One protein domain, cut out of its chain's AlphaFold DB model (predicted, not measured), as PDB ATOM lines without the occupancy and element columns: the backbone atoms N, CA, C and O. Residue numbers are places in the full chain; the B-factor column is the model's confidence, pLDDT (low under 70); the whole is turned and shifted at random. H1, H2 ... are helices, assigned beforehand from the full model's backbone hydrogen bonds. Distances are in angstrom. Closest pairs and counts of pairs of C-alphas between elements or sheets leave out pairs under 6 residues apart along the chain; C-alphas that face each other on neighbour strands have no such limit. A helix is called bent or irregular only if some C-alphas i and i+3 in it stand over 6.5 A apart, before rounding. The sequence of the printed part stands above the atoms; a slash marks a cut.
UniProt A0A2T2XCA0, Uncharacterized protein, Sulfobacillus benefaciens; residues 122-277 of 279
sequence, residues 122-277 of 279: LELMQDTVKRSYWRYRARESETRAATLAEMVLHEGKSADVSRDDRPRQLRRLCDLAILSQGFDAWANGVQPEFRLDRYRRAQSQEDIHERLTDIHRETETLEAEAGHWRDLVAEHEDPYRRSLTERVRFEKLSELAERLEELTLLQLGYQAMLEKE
ATOM      1  N   LEU A 122     119.820 197.932 153.974       74.81
ATOM      2  CA  LEU A 122     120.925 197.373 154.751       74.81
ATOM      3  C   LEU A 122     120.656 195.914 155.137       74.81
ATOM      4  O   LEU A 122     121.591 195.121 155.094       74.81
ATOM      5  N   GLU A 123     119.407 195.543 155.424       78.69
ATOM      6  CA  GLU A 123     119.009 194.141 155.638       78.69
ATOM      7  C   GLU A 123     119.257 193.303 154.373       78.69
ATOM      8  O   GLU A 123     119.947 192.286 154.417       78.69
ATOM      9  N   LEU A 124     118.820 193.791 153.207       80.38
ATOM     10  CA  LEU A 124     119.046 193.110 151.927       80.38
ATOM     11  C   LEU A 124     120.540 192.971 151.593       80.38
ATOM     12  O   LEU A 124     120.978 191.959 151.035       80.38
ATOM     13  N   MET A 125     121.341 193.981 151.937       80.44
ATOM     14  CA  MET A 125     122.792 193.923 151.778       80.44
ATOM     15  C   MET A 125     123.414 192.874 152.709       80.44
ATOM     16  O   MET A 125     124.250 192.094 152.251       80.44
ATOM     17  N   GLN A 126     122.994 192.814 153.976       85.12
ATOM     18  CA  GLN A 126     123.450 191.803 154.936       85.12
ATOM     19  C   GLN A 126     123.124 190.388 154.451       85.12
ATOM     20  O   GLN A 126     124.014 189.537 154.428       85.12
ATOM     21  N   ASP A 127     121.907 190.159 153.960       86.12
ATOM     22  CA  ASP A 127     121.503 188.873 153.389       86.12
ATOM     23  C   ASP A 127     122.348 188.498 152.169       86.12
ATOM     24  O   ASP A 127     122.800 187.359 152.029       86.12
ATOM     25  N   THR A 128     122.610 189.461 151.283       89.44
ATOM     26  CA  THR A 128     123.425 189.234 150.082       89.44
ATOM     27  C   THR A 128     124.866 188.878 150.444       89.44
ATOM     28  O   THR A 128     125.443 187.959 149.854       89.44
ATOM     29  N   VAL A 129     125.444 189.569 151.431       90.50
ATOM     30  CA  VAL A 129     126.784 189.273 151.952       90.50
ATOM     31  C   VAL A 129     126.806 187.884 152.585       90.50
ATOM     32  O   VAL A 129     127.680 187.091 152.243       90.50
ATOM     33  N   LYS A 130     125.816 187.542 153.418       89.50
ATOM     34  CA  LYS A 130     125.731 186.238 154.091       89.50
ATOM     35  C   LYS A 130     125.608 185.079 153.100       89.50
ATOM     36  O   LYS A 130     126.361 184.112 153.174       89.50
ATOM     37  N   ARG A 131     124.736 185.204 152.094       92.38
ATOM     38  CA  ARG A 131     124.615 184.206 151.016       92.38
ATOM     39  C   ARG A 131     125.909 184.068 150.221       92.38
ATOM     40  O   ARG A 131     126.305 182.958 149.879       92.38
ATOM     41  N   SER A 132     126.576 185.180 149.918       93.38
ATOM     42  CA  SER A 132     127.851 185.163 149.188       93.38
ATOM     43  C   SER A 132     128.961 184.496 150.001       93.38
ATOM     44  O   SER A 132     129.725 183.707 149.445       93.38
ATOM     45  N   TYR A 133     129.005 184.761 151.308       93.81
ATOM     46  CA  TYR A 133     129.891 184.094 152.255       93.81
ATOM     47  C   TYR A 133     129.668 182.578 152.243       93.81
ATOM     48  O   TYR A 133     130.600 181.827 151.967       93.81
ATOM     49  N   TRP A 134     128.431 182.109 152.410       95.88
ATOM     50  CA  TRP A 134     128.147 180.672 152.382       95.88
ATOM     51  C   TRP A 134     128.474 180.020 151.033       95.88
ATOM     52  O   TRP A 134     129.075 178.951 151.008       95.88
ATOM     53  N   ARG A 135     128.219 180.682 149.894       95.44
ATOM     54  CA  ARG A 135     128.662 180.177 148.574       95.44
ATOM     55  C   ARG A 135     130.175 180.027 148.479       95.44
ATOM     56  O   ARG A 135     130.662 179.066 147.883       95.44
ATOM     57  N   TYR A 136     130.922 180.985 149.024       96.69
ATOM     58  CA  TYR A 136     132.376 180.893 149.093       96.69
ATOM     59  C   TYR A 136     132.803 179.682 149.936       96.69
ATOM     60  O   TYR A 136     133.620 178.886 149.477       96.69
ATOM     61  N   ARG A 137     132.189 179.486 151.107       96.94
ATOM     62  CA  ARG A 137     132.486 178.373 152.027       96.94
ATOM     63  C   ARG A 137     132.116 177.004 151.462       96.94
ATOM     64  O   ARG A 137     132.864 176.042 151.651       96.94
ATOM     65  N   ALA A 138     131.021 176.919 150.709       95.94
ATOM     66  CA  ALA A 138     130.640 175.718 149.976       95.94
ATOM     67  C   ALA A 138     131.737 175.328 148.972       95.94
ATOM     68  O   ALA A 138     132.269 174.221 149.040       95.94
ATOM     69  N   ARG A 139     132.164 176.270 148.118       97.25
ATOM     70  CA  ARG A 139     133.243 176.051 147.134       97.25
ATOM     71  C   ARG A 139     134.584 175.736 147.791       97.25
ATOM     72  O   ARG A 139     135.329 174.880 147.319       97.25
ATOM     73  N   GLU A 140     134.915 176.415 148.884       97.00
ATOM     74  CA  GLU A 140     136.111 176.119 149.672       97.00
ATOM     75  C   GLU A 140     136.086 174.674 150.202       97.00
ATOM     76  O   GLU A 140     137.080 173.955 150.118       97.00
ATOM     77  N   SER A 141     134.936 174.208 150.688       95.69
ATOM     78  CA  SER A 141     134.772 172.828 151.157       95.69
ATOM     79  C   SER A 141     134.867 171.817 150.010       95.69
ATOM     80  O   SER A 141     135.549 170.803 150.151       95.69
ATOM     81  N   GLU A 142     134.270 172.110 148.851       94.56
ATOM     82  CA  GLU A 142     134.367 171.276 147.643       94.56
ATOM     83  C   GLU A 142     135.803 171.157 147.132       94.56
ATOM     84  O   GLU A 142     136.271 170.058 146.841       94.56
ATOM     85  N   THR A 143     136.526 172.275 147.050       95.88
ATOM     86  CA  THR A 143     137.931 172.281 146.619       95.88
ATOM     87  C   THR A 143     138.817 171.498 147.579       95.88
ATOM     88  O   THR A 143     139.615 170.678 147.128       95.88
ATOM     89  N   ARG A 144     138.637 171.661 148.897       94.88
ATOM     90  CA  ARG A 144     139.334 170.848 149.908       94.88
ATOM     91  C   ARG A 144     138.960 169.365 149.815       94.88
ATOM     92  O   ARG A 144     139.810 168.503 150.023       94.88
ATOM     93  N   ALA A 145     137.703 169.048 149.507       92.81
ATOM     94  CA  ALA A 145     137.262 167.669 149.317       92.81
ATOM     95  C   ALA A 145     137.896 167.052 148.066       92.81
ATOM     96  O   ALA A 145     138.323 165.902 148.108       92.81
ATOM     97  N   ALA A 146     137.989 167.815 146.975       91.44
ATOM     98  CA  ALA A 146     138.620 167.388 145.734       91.44
ATOM     99  C   ALA A 146     140.119 167.126 145.923       91.44
ATOM    100  O   ALA A 146     140.589 166.058 145.540       91.44
ATOM    101  N   THR A 147     140.849 168.036 146.578       90.81
ATOM    102  CA  THR A 147     142.283 167.837 146.853       90.81
ATOM    103  C   THR A 147     142.516 166.639 147.762       90.81
ATOM    104  O   THR A 147     143.413 165.839 147.507       90.81
ATOM    105  N   LEU A 148     141.688 166.454 148.793       90.06
ATOM    106  CA  LEU A 148     141.819 165.306 149.684       90.06
ATOM    107  C   LEU A 148     141.428 163.991 149.001       90.06
ATOM    108  O   LEU A 148     142.096 162.984 149.208       90.06
ATOM    109  N   ALA A 149     140.411 163.990 148.140       88.00
ATOM    110  CA  ALA A 149     140.057 162.820 147.341       88.00
ATOM    111  C   ALA A 149     141.166 162.451 146.346       88.00
ATOM    112  O   ALA A 149     141.458 161.268 146.174       88.00
ATOM    113  N   GLU A 150     141.807 163.442 145.724       86.38
ATOM    114  CA  GLU A 150     142.970 163.240 144.861       86.38
ATOM    115  C   GLU A 150     144.123 162.612 145.654       86.38
ATOM    116  O   GLU A 150     144.604 161.545 145.271       86.38
ATOM    117  N   MET A 151     144.491 163.178 146.811       83.44
ATOM    118  CA  MET A 151     145.519 162.601 147.689       83.44
ATOM    119  C   MET A 151     145.211 161.138 148.031       83.44
ATOM    120  O   MET A 151     146.043 160.274 147.771       83.44
ATOM    121  N   VAL A 152     143.987 160.827 148.467       81.00
ATOM    122  CA  VAL A 152     143.555 159.454 148.798       81.00
ATOM    123  C   VAL A 152     143.675 158.497 147.598       81.00
ATOM    124  O   VAL A 152     144.092 157.346 147.748       81.00
ATOM    125  N   LEU A 153     143.313 158.944 146.389       76.94
ATOM    126  CA  LEU A 153     143.387 158.132 145.165       76.94
ATOM    127  C   LEU A 153     144.829 157.897 144.688       76.94
ATOM    128  O   LEU A 153     145.132 156.825 144.156       76.94
ATOM    129  N   HIS A 154     145.705 158.889 144.845       70.88
ATOM    130  CA  HIS A 154     147.118 158.790 144.483       70.88
ATOM    131  C   HIS A 154     147.920 157.981 145.512       70.88
ATOM    132  O   HIS A 154     148.764 157.172 145.127       70.88
ATOM    133  N   GLU A 155     147.602 158.126 146.796       67.62
ATOM    134  CA  GLU A 155     148.187 157.375 147.909       67.62
ATOM    135  C   GLU A 155     147.851 155.881 147.844       67.62
ATOM    136  O   GLU A 155     148.725 155.048 148.062       67.62
ATOM    137  N   GLY A 156     146.636 155.511 147.423       59.09
ATOM    138  CA  GLY A 156     146.232 154.105 147.265       59.09
ATOM    139  C   GLY A 156     147.032 153.295 146.230       59.09
ATOM    140  O   GLY A 156     146.868 152.076 146.156       59.09
ATOM    141  N   LYS A 157     147.888 153.942 145.426       59.00
ATOM    142  CA  LYS A 157     148.800 153.290 144.465       59.00
ATOM    143  C   LYS A 157     150.207 153.057 145.029       59.00
ATOM    144  O   LYS A 157     150.982 152.322 144.419       59.00
ATOM    145  N   SER A 158     150.524 153.652 146.176       57.19
ATOM    146  CA  SER A 158     151.823 153.570 146.845       57.19
ATOM    147  C   SER A 158     151.716 152.581 148.008       57.19
ATOM    148  O   SER A 158     150.907 152.764 148.911       57.19
ATOM    149  N   ALA A 159     152.513 151.513 148.000       53.22
ATOM    150  CA  ALA A 159     152.401 150.401 148.956       53.22
ATOM    151  C   ALA A 159     152.775 150.735 150.423       53.22
ATOM    152  O   ALA A 159     152.681 149.854 151.271       53.22
ATOM    153  N   ASP A 160     153.166 151.980 150.718       55.03
ATOM    154  CA  ASP A 160     153.702 152.425 152.018       55.03
ATOM    155  C   ASP A 160     152.714 153.234 152.878       55.03
ATOM    156  O   ASP A 160     153.081 153.750 153.933       55.03
ATOM    157  N   VAL A 161     151.451 153.364 152.467       54.94
ATOM    158  CA  VAL A 161     150.465 154.106 153.267       54.94
ATOM    159  C   VAL A 161     150.022 153.252 154.449       54.94
ATOM    160  O   VAL A 161     149.491 152.150 154.274       54.94
ATOM    161  N   SER A 162     150.217 153.781 155.660       56.88
ATOM    162  CA  SER A 162     149.683 153.194 156.885       56.88
ATOM    163  C   SER A 162     148.184 152.952 156.712       56.88
ATOM    164  O   SER A 162     147.413 153.883 156.468       56.88
ATOM    165  N   ARG A 163     147.748 151.694 156.848       61.47
ATOM    166  CA  ARG A 163     146.321 151.326 156.839       61.47
ATOM    167  C   ARG A 163     145.498 152.139 157.850       61.47
ATOM    168  O   ARG A 163     144.284 152.236 157.676       61.47
ATOM    169  N   ASP A 164     146.157 152.743 158.835       65.69
ATOM    170  CA  ASP A 164     145.546 153.464 159.946       65.69
ATOM    171  C   ASP A 164     145.056 154.879 159.580       65.69
ATOM    172  O   ASP A 164     144.175 155.404 160.259       65.69
ATOM    173  N   ASP A 165     145.545 155.500 158.495       75.69
ATOM    174  CA  ASP A 165     145.143 156.876 158.131       75.69
ATOM    175  C   ASP A 165     143.885 156.939 157.252       75.69
ATOM    176  O   ASP A 165     143.172 157.948 157.215       75.69
ATOM    177  N   ARG A 166     143.545 155.834 156.586       77.19
ATOM    178  CA  ARG A 166     142.409 155.762 155.659       77.19
ATOM    179  C   ARG A 166     141.047 156.059 156.315       77.19
ATOM    180  O   ARG A 166     140.262 156.791 155.707       77.19
ATOM    181  N   PRO A 167     140.729 155.567 157.531       81.50
ATOM    182  CA  PRO A 167     139.490 155.929 158.226       81.50
ATOM    183  C   PRO A 167     139.398 157.430 158.528       81.50
ATOM    184  O   PRO A 167     138.341 158.036 158.350       81.50
ATOM    185  N   ARG A 168     140.517 158.064 158.904       84.31
ATOM    186  CA  ARG A 168     140.576 159.508 159.189       84.31
ATOM    187  C   ARG A 168     140.334 160.339 157.934       84.31
ATOM    188  O   ARG A 168     139.571 161.303 157.973       84.31
ATOM    189  N   GLN A 169     140.932 159.944 156.812       86.44
ATOM    190  CA  GLN A 169     140.710 160.584 155.515       86.44
ATOM    191  C   GLN A 169     139.246 160.456 155.067       86.44
ATOM    192  O   GLN A 169     138.652 161.436 154.624       86.44
ATOM    193  N   LEU A 170     138.627 159.281 155.240       87.25
ATOM    194  CA  LEU A 170     137.205 159.072 154.940       87.25
ATOM    195  C   LEU A 170     136.286 159.914 155.830       87.25
ATOM    196  O   LEU A 170     135.343 160.517 155.316       87.25
ATOM    197  N   ARG A 171     136.573 160.000 157.135       90.75
ATOM    198  CA  ARG A 171     135.856 160.884 158.069       90.75
ATOM    199  C   ARG A 171     135.981 162.342 157.626       90.75
ATOM    200  O   ARG A 171     134.980 163.042 157.518       90.75
ATOM    201  N   ARG A 172     137.186 162.780 157.243       92.38
ATOM    202  CA  ARG A 172     137.416 164.145 156.753       92.38
ATOM    203  C   ARG A 172     136.698 164.440 155.433       92.38
ATOM    204  O   ARG A 172     136.176 165.538 155.268       92.38
ATOM    205  N   LEU A 173     136.643 163.484 154.505       93.38
ATOM    206  CA  LEU A 173     135.849 163.622 153.279       93.38
ATOM    207  C   LEU A 173     134.349 163.715 153.569       93.38
ATOM    208  O   LEU A 173     133.653 164.449 152.872       93.38
ATOM    209  N   CYS A 174     133.863 162.979 154.570       94.75
ATOM    210  CA  CYS A 174     132.478 163.061 155.024       94.75
ATOM    211  C   CYS A 174     132.171 164.456 155.579       94.75
ATOM    212  O   CYS A 174     131.250 165.103 155.088       94.75
ATOM    213  N   ASP A 175     133.007 164.959 156.499       96.62
ATOM    214  CA  ASP A 175     132.893 166.316 157.051       96.62
ATOM    215  C   ASP A 175     132.814 167.366 155.931       96.62
ATOM    216  O   ASP A 175     131.915 168.201 155.907       96.62
ATOM    217  N   LEU A 176     133.730 167.311 154.959       96.81
ATOM    218  CA  LEU A 176     133.772 168.286 153.866       96.81
ATOM    219  C   LEU A 176     132.552 168.194 152.939       96.81
ATOM    220  O   LEU A 176     132.091 169.220 152.445       96.81
ATOM    221  N   ALA A 177     132.015 166.991 152.715       95.94
ATOM    222  CA  ALA A 177     130.802 166.803 151.924       95.94
ATOM    223  C   ALA A 177     129.546 167.312 152.646       95.94
ATOM    224  O   ALA A 177     128.650 167.849 151.995       95.94
ATOM    225  N   ILE A 178     129.483 167.156 153.973       97.06
ATOM    226  CA  ILE A 178     128.431 167.746 154.809       97.06
ATOM    227  C   ILE A 178     128.502 169.271 154.715       97.06
ATOM    228  O   ILE A 178     127.504 169.910 154.390       97.06
ATOM    229  N   LEU A 179     129.687 169.848 154.929       97.69
ATOM    230  CA  LEU A 179     129.884 171.297 154.893       97.69
ATOM    231  C   LEU A 179     129.540 171.890 153.525       97.69
ATOM    232  O   LEU A 179     128.840 172.896 153.464       97.69
ATOM    233  N   SER A 180     129.968 171.267 152.422       97.12
ATOM    234  CA  SER A 180     129.668 171.793 151.087       97.12
ATOM    235  C   SER A 180     128.165 171.828 150.800       97.12
ATOM    236  O   SER A 180     127.658 172.845 150.335       97.12
ATOM    237  N   GLN A 181     127.446 170.744 151.113       96.75
ATOM    238  CA  GLN A 181     125.995 170.646 150.907       96.75
ATOM    239  C   GLN A 181     125.227 171.570 151.859       96.75
ATOM    240  O   GLN A 181     124.261 172.212 151.455       96.75
ATOM    241  N   GLY A 182     125.688 171.672 153.106       95.94
ATOM    242  CA  GLY A 182     125.119 172.541 154.128       95.94
ATOM    243  C   GLY A 182     125.215 174.020 153.774       95.94
ATOM    244  O   GLY A 182     124.208 174.728 153.757       95.94
ATOM    245  N   PHE A 183     126.417 174.480 153.423       97.12
ATOM    246  CA  PHE A 183     126.638 175.869 153.036       97.12
ATOM    247  C   PHE A 183     125.929 176.232 151.727       97.12
ATOM    248  O   PHE A 183     125.416 177.344 151.615       97.12
ATOM    249  N   ASP A 184     125.853 175.322 150.751       96.00
ATOM    250  CA  ASP A 184     125.090 175.574 149.522       96.00
ATOM    251  C   ASP A 184     123.582 175.697 149.803       96.00
ATOM    252  O   ASP A 184     122.924 176.617 149.312       96.00
ATOM    253  N   ALA A 185     123.028 174.846 150.670       93.75
ATOM    254  CA  ALA A 185     121.631 174.944 151.084       93.75
ATOM    255  C   ALA A 185     121.331 176.274 151.799       93.75
ATOM    256  O   ALA A 185     120.411 176.999 151.409       93.75
ATOM    257  N   TRP A 186     122.162 176.659 152.771       94.44
ATOM    258  CA  TRP A 186     122.026 177.940 153.471       94.44
ATOM    259  C   TRP A 186     122.172 179.142 152.533       94.44
ATOM    260  O   TRP A 186     121.378 180.082 152.604       94.44
ATOM    261  N   ALA A 187     123.113 179.101 151.585       93.81
ATOM    262  CA  ALA A 187     123.261 180.126 150.553       93.81
ATOM    263  C   ALA A 187     121.998 180.328 149.702       93.81
ATOM    264  O   ALA A 187     121.754 181.438 149.213       93.81
ATOM    265  N   ASN A 188     121.211 179.269 149.521       92.62
ATOM    266  CA  ASN A 188     119.964 179.279 148.767       92.62
ATOM    267  C   ASN A 188     118.725 179.479 149.660       92.62
ATOM    268  O   ASN A 188     117.614 179.555 149.140       92.62
ATOM    269  N   GLY A 189     118.903 179.622 150.979       88.75
ATOM    270  CA  GLY A 189     117.813 179.824 151.936       88.75
ATOM    271  C   GLY A 189     116.944 178.585 152.147       88.75
ATOM    272  O   GLY A 189     115.771 178.721 152.482       88.75
ATOM    273  N   VAL A 190     117.495 177.390 151.925       93.25
ATOM    274  CA  VAL A 190     116.789 176.111 152.073       93.25
ATOM    275  C   VAL A 190     117.440 175.244 153.149       93.25
ATOM    276  O   VAL A 190     118.604 175.434 153.503       93.25
ATOM    277  N   GLN A 191     116.679 174.282 153.675       89.38
ATOM    278  CA  GLN A 191     117.218 173.281 154.594       89.38
ATOM    279  C   GLN A 191     118.173 172.330 153.854       89.38
ATOM    280  O   GLN A 191     117.918 171.995 152.692       89.38
ATOM    281  N   PRO A 192     119.272 171.894 154.492       90.19
ATOM    282  CA  PRO A 192     120.252 171.039 153.848       90.19
ATOM    283  C   PRO A 192     119.727 169.619 153.641       90.19
ATOM    284  O   PRO A 192     119.273 168.958 154.571       90.19
ATOM    285  N   GLU A 193     119.838 169.127 152.407       90.69
ATOM    286  CA  GLU A 193     119.537 167.740 152.057       90.69
ATOM    287  C   GLU A 193     120.844 166.959 151.868       90.69
ATOM    288  O   GLU A 193     121.544 167.104 150.863       90.69
ATOM    289  N   PHE A 194     121.173 166.106 152.837       92.75
ATOM    290  CA  PHE A 194     122.456 165.409 152.857       92.75
ATOM    291  C   PHE A 194     122.454 164.104 152.046       92.75
ATOM    292  O   PHE A 194     121.796 163.109 152.380       92.75
ATOM    293  N   ARG A 195     123.271 164.074 150.990       91.31
ATOM    294  CA  ARG A 195     123.545 162.915 150.125       91.31
ATOM    295  C   ARG A 195     124.861 162.251 150.531       91.31
ATOM    296  O   ARG A 195     125.908 162.484 149.924       91.31
ATOM    297  N   LEU A 196     124.809 161.432 151.585       89.94
ATOM    298  CA  LEU A 196     125.991 160.873 152.264       89.94
ATOM    299  C   LEU A 196     126.096 159.341 152.199       89.94
ATOM    300  O   LEU A 196     126.946 158.757 152.868       89.94
ATOM    301  N   ASP A 197     125.302 158.673 151.356       87.50
ATOM    302  CA  ASP A 197     125.219 157.200 151.305       87.50
ATOM    303  C   ASP A 197     126.574 156.510 151.116       87.50
ATOM    304  O   ASP A 197     126.832 155.449 151.686       87.50
ATOM    305  N   ARG A 198     127.465 157.125 150.328       86.38
ATOM    306  CA  ARG A 198     128.817 156.599 150.091       86.38
ATOM    307  C   ARG A 198     129.676 156.580 151.356       86.38
ATOM    308  O   ARG A 198     130.489 155.676 151.508       86.38
ATOM    309  N   TYR A 199     129.506 157.566 152.235       87.25
ATOM    310  CA  TYR A 199     130.260 157.686 153.482       87.25
ATOM    311  C   TYR A 199     129.624 156.860 154.587       87.25
ATOM    312  O   TYR A 199     130.343 156.194 155.323       87.25
ATOM    313  N   ARG A 200     128.288 156.816 154.624       84.44
ATOM    314  CA  ARG A 200     127.527 155.982 155.557       84.44
ATOM    315  C   ARG A 200     127.934 154.517 155.464       84.44
ATOM    316  O   ARG A 200     128.275 153.912 156.462       84.44
ATOM    317  N   ARG A 201     128.007 153.964 154.250       84.31
ATOM    318  CA  ARG A 201     128.435 152.566 154.040       84.31
ATOM    319  C   ARG A 201     129.894 152.292 154.424       84.31
ATOM    320  O   ARG A 201     130.281 151.130 154.494       84.31
ATOM    321  N   ALA A 202     130.712 153.332 154.573       83.81
ATOM    322  CA  ALA A 202     132.143 153.222 154.836       83.81
ATOM    323  C   ALA A 202     132.517 153.476 156.306       83.81
ATOM    324  O   ALA A 202     133.676 153.268 156.658       83.81
ATOM    325  N   GLN A 203     131.578 153.934 157.135       84.88
ATOM    326  CA  GLN A 203     131.773 154.222 158.559       84.88
ATOM    327  C   GLN A 203     130.877 153.305 159.390       84.88
ATOM    328  O   GLN A 203     129.785 152.947 158.950       84.88
ATOM    329  N   SER A 204     131.330 152.903 160.577       86.06
ATOM    330  CA  SER A 204     130.457 152.184 161.506       86.06
ATOM    331  C   SER A 204     129.509 153.154 162.220       86.06
ATOM    332  O   SER A 204     129.795 154.345 162.350       86.06
ATOM    333  N   GLN A 205     128.381 152.646 162.719       89.31
ATOM    334  CA  GLN A 205     127.451 153.443 163.527       89.31
ATOM    335  C   GLN A 205     128.129 153.986 164.799       89.31
ATOM    336  O   GLN A 205     127.856 155.114 165.211       89.31
ATOM    337  N   GLU A 206     129.047 153.209 165.383       90.06
ATOM    338  CA  GLU A 206     129.867 153.609 166.531       90.06
ATOM    339  C   GLU A 206     130.776 154.799 166.184       90.06
ATOM    340  O   GLU A 206     130.788 155.779 166.925       90.06
ATOM    341  N   ASP A 207     131.430 154.784 165.014       89.25
ATOM    342  CA  ASP A 207     132.256 155.911 164.541       89.25
ATOM    343  C   ASP A 207     131.442 157.203 164.385       89.25
ATOM    344  O   ASP A 207     131.936 158.297 164.667       89.25
ATOM    345  N   ILE A 208     130.196 157.088 163.911       91.44
ATOM    346  CA  ILE A 208     129.297 158.233 163.725       91.44
ATOM    347  C   ILE A 208     128.885 158.817 165.085       91.44
ATOM    348  O   ILE A 208     128.905 160.036 165.260       91.44
ATOM    349  N   HIS A 209     128.558 157.968 166.063       93.38
ATOM    350  CA  HIS A 209     128.201 158.406 167.418       93.38
ATOM    351  C   HIS A 209     129.389 159.024 168.163       93.38
ATOM    352  O   HIS A 209     129.233 160.059 168.817       93.38
ATOM    353  N   GLU A 210     130.579 158.429 168.040       92.88
ATOM    354  CA  GLU A 210     131.821 158.997 168.572       92.88
ATOM    355  C   GLU A 210     132.035 160.401 167.995       92.88
ATOM    356  O   GLU A 210     132.199 161.369 168.738       92.88
ATOM    357  N   ARG A 211     131.922 160.543 166.669       93.62
ATOM    358  CA  ARG A 211     132.104 161.833 166.004       93.62
ATOM    359  C   ARG A 211     131.061 162.872 166.423       93.62
ATOM    360  O   ARG A 211     131.421 164.034 166.600       93.62
ATOM    361  N   LEU A 212     129.800 162.486 166.607       94.94
ATOM    362  CA  LEU A 212     128.763 163.379 167.140       94.94
ATOM    363  C   LEU A 212     129.077 163.840 168.567       94.94
ATOM    364  O   LEU A 212     128.893 165.013 168.884       94.94
ATOM    365  N   THR A 213     129.592 162.942 169.405       96.06
ATOM    366  CA  THR A 213     130.003 163.269 170.777       96.06
ATOM    367  C   THR A 213     131.171 164.257 170.778       96.06
ATOM    368  O   THR A 213     131.148 165.239 171.523       96.06
ATOM    369  N   ASP A 214     132.158 164.053 169.899       95.44
ATOM    370  CA  ASP A 214     133.275 164.984 169.711       95.44
ATOM    371  C   ASP A 214     132.790 166.371 169.270       95.44
ATOM    372  O   ASP A 214     133.230 167.380 169.819       95.44
ATOM    373  N   ILE A 215     131.869 166.427 168.300       96.19
ATOM    374  CA  ILE A 215     131.275 167.682 167.810       96.19
ATOM    375  C   ILE A 215     130.537 168.401 168.941       96.19
ATOM    376  O   ILE A 215     130.701 169.611 169.103       96.19
ATOM    377  N   HIS A 216     129.757 167.676 169.742       96.44
ATOM    378  CA  HIS A 216     129.019 168.258 170.858       96.44
ATOM    379  C   HIS A 216     129.964 168.874 171.895       96.44
ATOM    380  O   HIS A 216     129.821 170.042 172.247       96.44
ATOM    381  N   ARG A 217     131.006 168.135 172.291       97.38
ATOM    382  CA  ARG A 217     132.026 168.629 173.221       97.38
ATOM    383  C   ARG A 217     132.775 169.848 172.680       97.38
ATOM    384  O   ARG A 217     133.100 170.769 173.434       97.38
ATOM    385  N   GLU A 218     133.095 169.846 171.387       96.62
ATOM    386  CA  GLU A 218     133.744 170.985 170.737       96.62
ATOM    387  C   GLU A 218     132.828 172.217 170.758       96.62
ATOM    388  O   GLU A 218     133.278 173.308 171.098       96.62
ATOM    389  N   THR A 219     131.536 172.024 170.488       96.31
ATOM    390  CA  THR A 219     130.514 173.079 170.512       96.31
ATOM    391  C   THR A 219     130.399 173.708 171.900       96.31
ATOM    392  O   THR A 219     130.552 174.919 172.021       96.31
ATOM    393  N   GLU A 220     130.258 172.901 172.956       96.00
ATOM    394  CA  GLU A 220     130.196 173.393 174.344       96.00
ATOM    395  C   GLU A 220     131.439 174.216 174.724       96.00
ATOM    396  O   GLU A 220     131.351 175.249 175.392       96.00
ATOM    397  N   THR A 221     132.617 173.769 174.276       96.38
ATOM    398  CA  THR A 221     133.885 174.462 174.545       96.38
ATOM    399  C   THR A 221     133.926 175.828 173.857       96.38
ATOM    400  O   THR A 221     134.313 176.821 174.474       96.38
ATOM    401  N   LEU A 222     133.501 175.894 172.593       94.56
ATOM    402  CA  LEU A 222     133.482 177.135 171.816       94.56
ATOM    403  C   LEU A 222     132.402 178.106 172.295       94.56
ATOM    404  O   LEU A 222     132.626 179.313 172.285       94.56
ATOM    405  N   GLU A 223     131.254 177.610 172.753       93.31
ATOM    406  CA  GLU A 223     130.206 178.435 173.359       93.31
ATOM    407  C   GLU A 223     130.676 179.075 174.667       93.31
ATOM    408  O   GLU A 223     130.458 180.270 174.885       93.31
ATOM    409  N   ALA A 224     131.384 178.316 175.510       93.19
ATOM    410  CA  ALA A 224     132.001 178.853 176.718       93.19
ATOM    411  C   ALA A 224     133.052 179.930 176.389       93.19
ATOM    412  O   ALA A 224     133.085 180.985 177.031       93.19
ATOM    413  N   GLU A 225     133.880 179.705 175.364       93.12
ATOM    414  CA  GLU A 225     134.856 180.694 174.898       93.12
ATOM    415  C   GLU A 225     134.168 181.949 174.330       93.12
ATOM    416  O   GLU A 225     134.547 183.076 174.654       93.12
ATOM    417  N   ALA A 226     133.108 181.780 173.540       90.69
ATOM    418  CA  ALA A 226     132.330 182.886 172.992       90.69
ATOM    419  C   ALA A 226     131.651 183.704 174.098       90.69
ATOM    420  O   ALA A 226     131.621 184.933 174.017       90.69
ATOM    421  N   GLY A 227     131.150 183.044 175.148       89.38
ATOM    422  CA  GLY A 227     130.643 183.698 176.355       89.38
ATOM    423  C   GLY A 227     131.716 184.552 177.029       89.38
ATOM    424  O   GLY A 227     131.497 185.738 177.273       89.38
ATOM    425  N   HIS A 228     132.917 183.996 177.219       91.19
ATOM    426  CA  HIS A 228     134.049 184.732 177.787       91.19
ATOM    427  C   HIS A 228     134.405 185.990 176.977       91.19
ATOM    428  O   HIS A 228     134.541 187.074 177.545       91.19
ATOM    429  N   TRP A 229     134.522 185.874 175.650       88.81
ATOM    430  CA  TRP A 229     134.839 187.020 174.793       88.81
ATOM    431  C   TRP A 229     133.713 188.049 174.731       88.81
ATOM    432  O   TRP A 229     133.996 189.242 174.634       88.81
ATOM    433  N   ARG A 230     132.447 187.624 174.806       86.69
ATOM    434  CA  ARG A 230     131.283 188.522 174.830       86.69
ATOM    435  C   ARG A 230     131.264 189.383 176.091       86.69
ATOM    436  O   ARG A 230     131.022 190.588 175.998       86.69
ATOM    437  N   ASP A 231     131.571 188.773 177.230       85.69
ATOM    438  CA  ASP A 231     131.547 189.425 178.540       85.69
ATOM    439  C   ASP A 231     132.829 190.218 178.838       85.69
ATOM    440  O   ASP A 231     132.903 190.942 179.833       85.69
ATOM    441  N   LEU A 232     133.836 190.138 177.961       83.38
ATOM    442  CA  LEU A 232     135.053 190.932 178.068       83.38
ATOM    443  C   LEU A 232     134.727 192.424 177.880       83.38
ATOM    444  O   LEU A 232     134.536 192.915 176.761       83.38
ATOM    445  N   VAL A 233     134.669 193.156 178.993       74.06
ATOM    446  CA  VAL A 233     134.493 194.613 179.032       74.06
ATOM    447  C   VAL A 233     135.862 195.288 179.029       74.06
ATOM    448  O   VAL A 233     136.730 194.982 179.841       74.06
ATOM    449  N   ALA A 234     136.067 196.244 178.120       68.62
ATOM    450  CA  ALA A 234     137.278 197.058 178.113       68.62
ATOM    451  C   ALA A 234     137.275 198.034 179.306       68.62
ATOM    452  O   ALA A 234     136.679 199.106 179.232       68.62
ATOM    453  N   GLU A 235     137.973 197.694 180.390       68.44
ATOM    454  CA  GLU A 235     138.148 198.550 181.583       68.44
ATOM    455  C   GLU A 235     139.162 199.698 181.376       68.44
ATOM    456  O   GLU A 235     139.768 200.200 182.318       68.44
ATOM    457  N   HIS A 236     139.443 200.093 180.135       72.75
ATOM    458  CA  HIS A 236     140.533 201.021 179.830       72.75
ATOM    459  C   HIS A 236     140.005 202.430 179.549       72.75
ATOM    460  O   HIS A 236     139.147 202.616 178.688       72.75
ATOM    461  N   GLU A 237     140.564 203.428 180.243       63.88
ATOM    462  CA  GLU A 237     140.252 204.850 180.025       63.88
ATOM    463  C   GLU A 237     140.791 205.376 178.683       63.88
ATOM    464  O   GLU A 237     140.231 206.308 178.110       63.88
ATOM    465  N   ASP A 238     141.859 204.767 178.154       80.50
ATOM    466  CA  ASP A 238     142.455 205.153 176.874       80.50
ATOM    467  C   ASP A 238     141.562 204.703 175.694       80.50
ATOM    468  O   ASP A 238     141.408 203.492 175.467       80.50
ATOM    469  N   PRO A 239     141.005 205.643 174.898       81.25
ATOM    470  CA  PRO A 239     140.136 205.320 173.770       81.25
ATOM    471  C   PRO A 239     140.838 204.474 172.702       81.25
ATOM    472  O   PRO A 239     140.190 203.646 172.057       81.25
ATOM    473  N   TYR A 240     142.157 204.623 172.533       80.56
ATOM    474  CA  TYR A 240     142.919 203.810 171.589       80.56
ATOM    475  C   TYR A 240     142.963 202.350 172.040       80.56
ATOM    476  O   TYR A 240     142.624 201.448 171.271       80.56
ATOM    477  N   ARG A 241     143.300 202.104 173.311       79.31
ATOM    478  CA  ARG A 241     143.318 200.746 173.871       79.31
ATOM    479  C   ARG A 241     141.940 200.103 173.845       79.31
ATOM    480  O   ARG A 241     141.834 198.943 173.469       79.31
ATOM    481  N   ARG A 242     140.888 200.866 174.153       83.12
ATOM    482  CA  ARG A 242     139.506 200.393 174.029       83.12
ATOM    483  C   ARG A 242     139.186 199.951 172.600       83.12
ATOM    484  O   ARG A 242     138.658 198.861 172.419       83.12
ATOM    485  N   SER A 243     139.559 200.740 171.588       82.88
ATOM    486  CA  SER A 243     139.334 200.378 170.180       82.88
ATOM    487  C   SER A 243     140.096 199.118 169.745       82.88
ATOM    488  O   SER A 243     139.564 198.304 168.993       82.88
ATOM    489  N   LEU A 244     141.319 198.923 170.251       81.31
ATOM    490  CA  LEU A 244     142.115 197.730 169.972       81.31
ATOM    491  C   LEU A 244     141.477 196.485 170.599       81.31
ATOM    492  O   LEU A 244     141.331 195.474 169.917       81.31
ATOM    493  N   THR A 245     141.058 196.569 171.864       85.62
ATOM    494  CA  THR A 245     140.371 195.472 172.561       85.62
ATOM    495  C   THR A 245     139.069 195.099 171.858       85.62
ATOM    496  O   THR A 245     138.801 193.920 171.658       85.62
ATOM    497  N   GLU A 246     138.293 196.091 171.415       86.44
ATOM    498  CA  GLU A 246     137.062 195.872 170.649       86.44
ATOM    499  C   GLU A 246     137.320 195.154 169.322       86.44
ATOM    500  O   GLU A 246     136.603 194.220 168.970       86.44
ATOM    501  N   ARG A 247     138.381 195.538 168.604       87.88
ATOM    502  CA  ARG A 247     138.769 194.867 167.360       87.88
ATOM    503  C   ARG A 247     139.148 193.408 167.596       87.88
ATOM    504  O   ARG A 247     138.661 192.545 166.875       87.88
ATOM    505  N   VAL A 248     139.998 193.142 168.589       89.50
ATOM    506  CA  VAL A 248     140.421 191.773 168.927       89.50
ATOM    507  C   VAL A 248     139.218 190.935 169.349       89.50
ATOM    508  O   VAL A 248     139.068 189.802 168.900       89.50
ATOM    509  N   ARG A 249     138.319 191.505 170.159       89.75
ATOM    510  CA  ARG A 249     137.077 190.847 170.567       89.75
ATOM    511  C   ARG A 249     136.196 190.508 169.367       89.75
ATOM    512  O   ARG A 249     135.701 189.392 169.283       89.75
ATOM    513  N   PHE A 250     136.015 191.446 168.438       90.88
ATOM    514  CA  PHE A 250     135.239 191.215 167.220       90.88
ATOM    515  C   PHE A 250     135.852 190.115 166.346       90.88
ATOM    516  O   PHE A 250     135.130 189.239 165.880       90.88
ATOM    517  N   GLU A 251     137.171 190.134 166.149       93.38
ATOM    518  CA  GLU A 251     137.898 189.110 165.391       93.38
ATOM    519  C   GLU A 251     137.703 187.724 166.018       93.38
ATOM    520  O   GLU A 251     137.278 186.798 165.333       93.38
ATOM    521  N   LYS A 252     137.880 187.609 167.340       93.31
ATOM    522  CA  LYS A 252     137.687 186.349 168.071       93.31
ATOM    523  C   LYS A 252     136.251 185.845 168.014       93.31
ATOM    524  O   LYS A 252     136.028 184.678 167.719       93.31
ATOM    525  N   LEU A 253     135.268 186.714 168.243       91.75
ATOM    526  CA  LEU A 253     133.859 186.331 168.145       91.75
ATOM    527  C   LEU A 253     133.468 185.923 166.721       91.75
ATOM    528  O   LEU A 253     132.644 185.027 166.565       91.75
ATOM    529  N   SER A 254     134.065 186.543 165.700       92.19
ATOM    530  CA  SER A 254     133.836 186.165 164.303       92.19
ATOM    531  C   SER A 254     134.408 184.777 164.016       92.19
ATOM    532  O   SER A 254     133.677 183.922 163.536       92.19
ATOM    533  N   GLU A 255     135.664 184.510 164.395       93.88
ATOM    534  CA  GLU A 255     136.289 183.181 164.254       93.88
ATOM    535  C   GLU A 255     135.472 182.080 164.954       93.88
ATOM    536  O   GLU A 255     135.237 181.011 164.387       93.88
ATOM    537  N   LEU A 256     135.004 182.349 166.178       94.44
ATOM    538  CA  LEU A 256     134.181 181.410 166.943       94.44
ATOM    539  C   LEU A 256     132.818 181.176 166.285       94.44
ATOM    540  O   LEU A 256     132.377 180.032 166.192       94.44
ATOM    541  N   ALA A 257     132.168 182.233 165.790       92.50
ATOM    542  CA  ALA A 257     130.901 182.115 165.076       92.50
ATOM    543  C   ALA A 257     131.050 181.262 163.807       92.50
ATOM    544  O   ALA A 257     130.243 180.364 163.581       92.50
ATOM    545  N   GLU A 258     132.112 181.473 163.024       93.75
ATOM    546  CA  GLU A 258     132.388 180.664 161.832       93.75
ATOM    547  C   GLU A 258     132.579 179.180 162.172       93.75
ATOM    548  O   GLU A 258     132.084 178.304 161.455       93.75
ATOM    549  N   ARG A 259     133.275 178.874 163.276       95.31
ATOM    550  CA  ARG A 259     133.483 177.488 163.711       95.31
ATOM    551  C   ARG A 259     132.194 176.843 164.223       95.31
ATOM    552  O   ARG A 259     131.947 175.676 163.923       95.31
ATOM    553  N   LEU A 260     131.362 177.586 164.949       95.31
ATOM    554  CA  LEU A 260     130.053 177.113 165.410       95.31
ATOM    555  C   LEU A 260     129.097 176.849 164.236       95.31
ATOM    556  O   LEU A 260     128.380 175.848 164.250       95.31
ATOM    557  N   GLU A 261     129.125 177.679 163.189       94.31
ATOM    558  CA  GLU A 261     128.373 177.429 161.950       94.31
ATOM    559  C   GLU A 261     128.791 176.101 161.293       94.31
ATOM    560  O   GLU A 261     127.933 175.293 160.926       94.31
ATOM    561  N   GLU A 262     130.101 175.832 161.190       96.25
ATOM    562  CA  GLU A 262     130.602 174.548 160.682       96.25
ATOM    563  C   GLU A 262     130.125 173.366 161.538       96.25
ATOM    564  O   GLU A 262     129.643 172.372 160.995       96.25
ATOM    565  N   LEU A 263     130.252 173.455 162.866       95.88
ATOM    566  CA  LEU A 263     129.857 172.373 163.775       95.88
ATOM    567  C   LEU A 263     128.353 172.107 163.737       95.88
ATOM    568  O   LEU A 263     127.954 170.945 163.759       95.88
ATOM    569  N   THR A 264     127.539 173.150 163.581       96.00
ATOM    570  CA  THR A 264     126.085 173.021 163.408       96.00
ATOM    571  C   THR A 264     125.758 172.198 162.162       96.00
ATOM    572  O   THR A 264     124.978 171.249 162.226       96.00
ATOM    573  N   LEU A 265     126.393 172.504 161.025       96.38
ATOM    574  CA  LEU A 265     126.208 171.727 159.798       96.38
ATOM    575  C   LEU A 265     126.697 170.287 159.949       96.38
ATOM    576  O   LEU A 265     126.023 169.368 159.486       96.38
ATOM    577  N   LEU A 266     127.842 170.081 160.604       97.06
ATOM    578  CA  LEU A 266     128.368 168.744 160.875       97.06
ATOM    579  C   LEU A 266     127.403 167.928 161.736       97.06
ATOM    580  O   LEU A 266     127.106 166.786 161.388       97.06
ATOM    581  N   GLN A 267     126.866 168.515 162.805       96.19
ATOM    582  CA  GLN A 267     125.881 167.872 163.666       96.19
ATOM    583  C   GLN A 267     124.637 167.452 162.874       96.19
ATOM    584  O   GLN A 267     124.262 166.282 162.927       96.19
ATOM    585  N   LEU A 268     124.056 168.363 162.082       94.94
ATOM    586  CA  LEU A 268     122.900 168.065 161.227       94.94
ATOM    587  C   LEU A 268     123.205 166.948 160.216       94.94
ATOM    588  O   LEU A 268     122.396 166.043 160.020       94.94
ATOM    589  N   GLY A 269     124.382 166.984 159.589       94.38
ATOM    590  CA  GLY A 269     124.792 165.988 158.600       94.38
ATOM    591  C   GLY A 269     124.965 164.590 159.186       94.38
ATOM    592  O   GLY A 269     124.481 163.620 158.606       94.38
ATOM    593  N   TYR A 270     125.618 164.477 160.346       94.62
ATOM    594  CA  TYR A 270     125.800 163.192 161.024       94.62
ATOM    595  C   TYR A 270     124.497 162.663 161.640       94.62
ATOM    596  O   TYR A 270     124.253 161.460 161.571       94.62
ATOM    597  N   GLN A 271     123.624 163.529 162.166       93.25
ATOM    598  CA  GLN A 271     122.280 163.130 162.609       93.25
ATOM    599  C   GLN A 271     121.452 162.571 161.443       93.25
ATOM    600  O   GLN A 271     120.923 161.464 161.541       93.25
ATOM    601  N   ALA A 272     121.450 163.247 160.289       90.94
ATOM    602  CA  ALA A 272     120.761 162.774 159.087       90.94
ATOM    603  C   ALA A 272     121.294 161.425 158.557       90.94
ATOM    604  O   ALA A 272     120.578 160.697 157.864       90.94
ATOM    605  N   MET A 273     122.552 161.070 158.848       90.00
ATOM    606  CA  MET A 273     123.093 159.747 158.513       90.00
ATOM    607  C   MET A 273     122.520 158.635 159.394       90.00
ATOM    608  O   MET A 273     122.343 157.529 158.885       90.00
ATOM    609  N   LEU A 274     122.237 158.928 160.667       88.81
ATOM    610  CA  LEU A 274     121.644 157.982 161.614       88.81
ATOM    611  C   LEU A 274     120.145 157.787 161.356       88.81
ATOM    612  O   LEU A 274     119.680 156.655 161.314       88.81
ATOM    613  N   GLU A 275     119.400 158.862 161.088       85.12
ATOM    614  CA  GLU A 275     117.954 158.788 160.802       85.12
ATOM    615  C   GLU A 275     117.644 157.921 159.570       85.12
ATOM    616  O   GLU A 275     116.676 157.163 159.548       85.12
ATOM    617  N   LYS A 276     118.505 157.965 158.546       74.88
ATOM    618  CA  LYS A 276     118.379 157.138 157.332       74.88
ATOM    619  C   LYS A 276     118.661 155.645 157.549       74.88
ATOM    620  O   LYS A 276     118.518 154.882 156.597       74.88
ATOM    621  N   GLU A 277     119.114 155.220 158.727       62.03
ATOM    622  CA  GLU A 277     119.253 153.797 159.076       62.03
ATOM    623  C   GLU A 277     118.008 153.207 159.735       62.03
ATOM    624  O   GLU A 277     117.827 151.991 159.693       62.03
TER     625      GLU A 277
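Overview. This is residues 122 to 277 of the 279 residues of an uncharacterized protein of Sulfobacillus benefaciens (UniProt A0A2T2XCA0). Two long helical hairpins, H4 with H5 and H1 with H2, cross each other and meet through one helix of each, where residues 262 to 269 of H5 pass over residues 175 to 183 of H2. H1 and H4 lie on the two far sides of this crossing, and the chain passes from one hairpin to the other through a stretch that holds the very short helix H3. The printed part has 156 residues with five named helices, in the order H1, H2, H3, H4, H5, and no named strand; its class is all helix, with 124 residues in the helices. The whole is loose, with a radius of gyration of the C-alphas of 19.2 A, and elongated, spanning 63 by 36 by 30 A.

Along the chain. Start with the longest helix, H5, residues 239 to 275: find C-alpha 239 at (140.136, 205.320, 173.770), and from there the helix runs 53.2 A to C-alpha 275 at (117.954, 158.788, 160.802). Just before it along the chain you find H4, residues 205 to 231, which is 39.2 A long from first to last C-alpha. Further back, H2, residues 166 to 187, is 31.4 A long. H1, residues 122 to 155, begins at C-alpha 122, at (120.925, 197.373, 154.751), and is 48.9 A long. Between H2 and H4 look for H3, residues 197 to 200, 5.0 A long. No helix is bent or irregular.

Arrangement. Look first at H5 and H4, which form a helical hairpin. They touch, with the closest C-alphas, those of Trp 229 and Arg 249, 6.1 A apart. They run opposite ways at a shallow tilt of 20 degrees. From H5 go to H2, the hub, which touches three other helices. H5 touches H2 with residues 262 to 269 alone, and H2 meets it with residues 175 to 183 alone; the closest C-alphas, those of Ile 178 and Gly 269, are 5.5 A apart. The lines of H2 and H5 are about perpendicular, but only just, at 73 degrees. H2 and H1 form the other helical hairpin: they touch, and the C-alphas of Ala 138 and Ser 180, the closest, are 4.2 A apart. They run opposite ways at a shallow tilt of 23 degrees. Of the three touching pairs with a tilt, two are at a shallow tilt, and the helix packing is mostly aligned, only just. H2, with residues 170 to 174 alone, and H3 only just touch, with 3 pairs of C-alphas within 8 A; the closest are those of Cys 174 and Tyr 199, 6.0 A apart. H3 and H5 are close but not clearly touching, with the C-alphas of Arg 200 and Met 273, the closest, 6.5 A apart. H1 is apart from H3, H4 and H5, and H4 is apart from H2 and H3. In the backbones of H1, H2, H4 and H5 every O i to N i+4 pair is within hydrogen-bond range; H3 is too short for such a pair, and its one O i to N i+3 pair is not within range.

Size, cuts and confidence. To see the full length, go from Ala 159, in the link from H1 to H2, to Glu 237, in the link from H4 to H5: their C-alphas are the two farthest apart, at 63.9 A. The C-alphas of Leu 122 and Glu 277, the first and last printed residues, are 43.8 A apart. The printed part has no cut. No link is long; that from H3 to H4, with 4 residues, is tight, and the other three are short. The mean pLDDT of the printed part is 87.6, and the model's confidence is under 70 at residues 155 to 164, 234 to 235, 237 and 277.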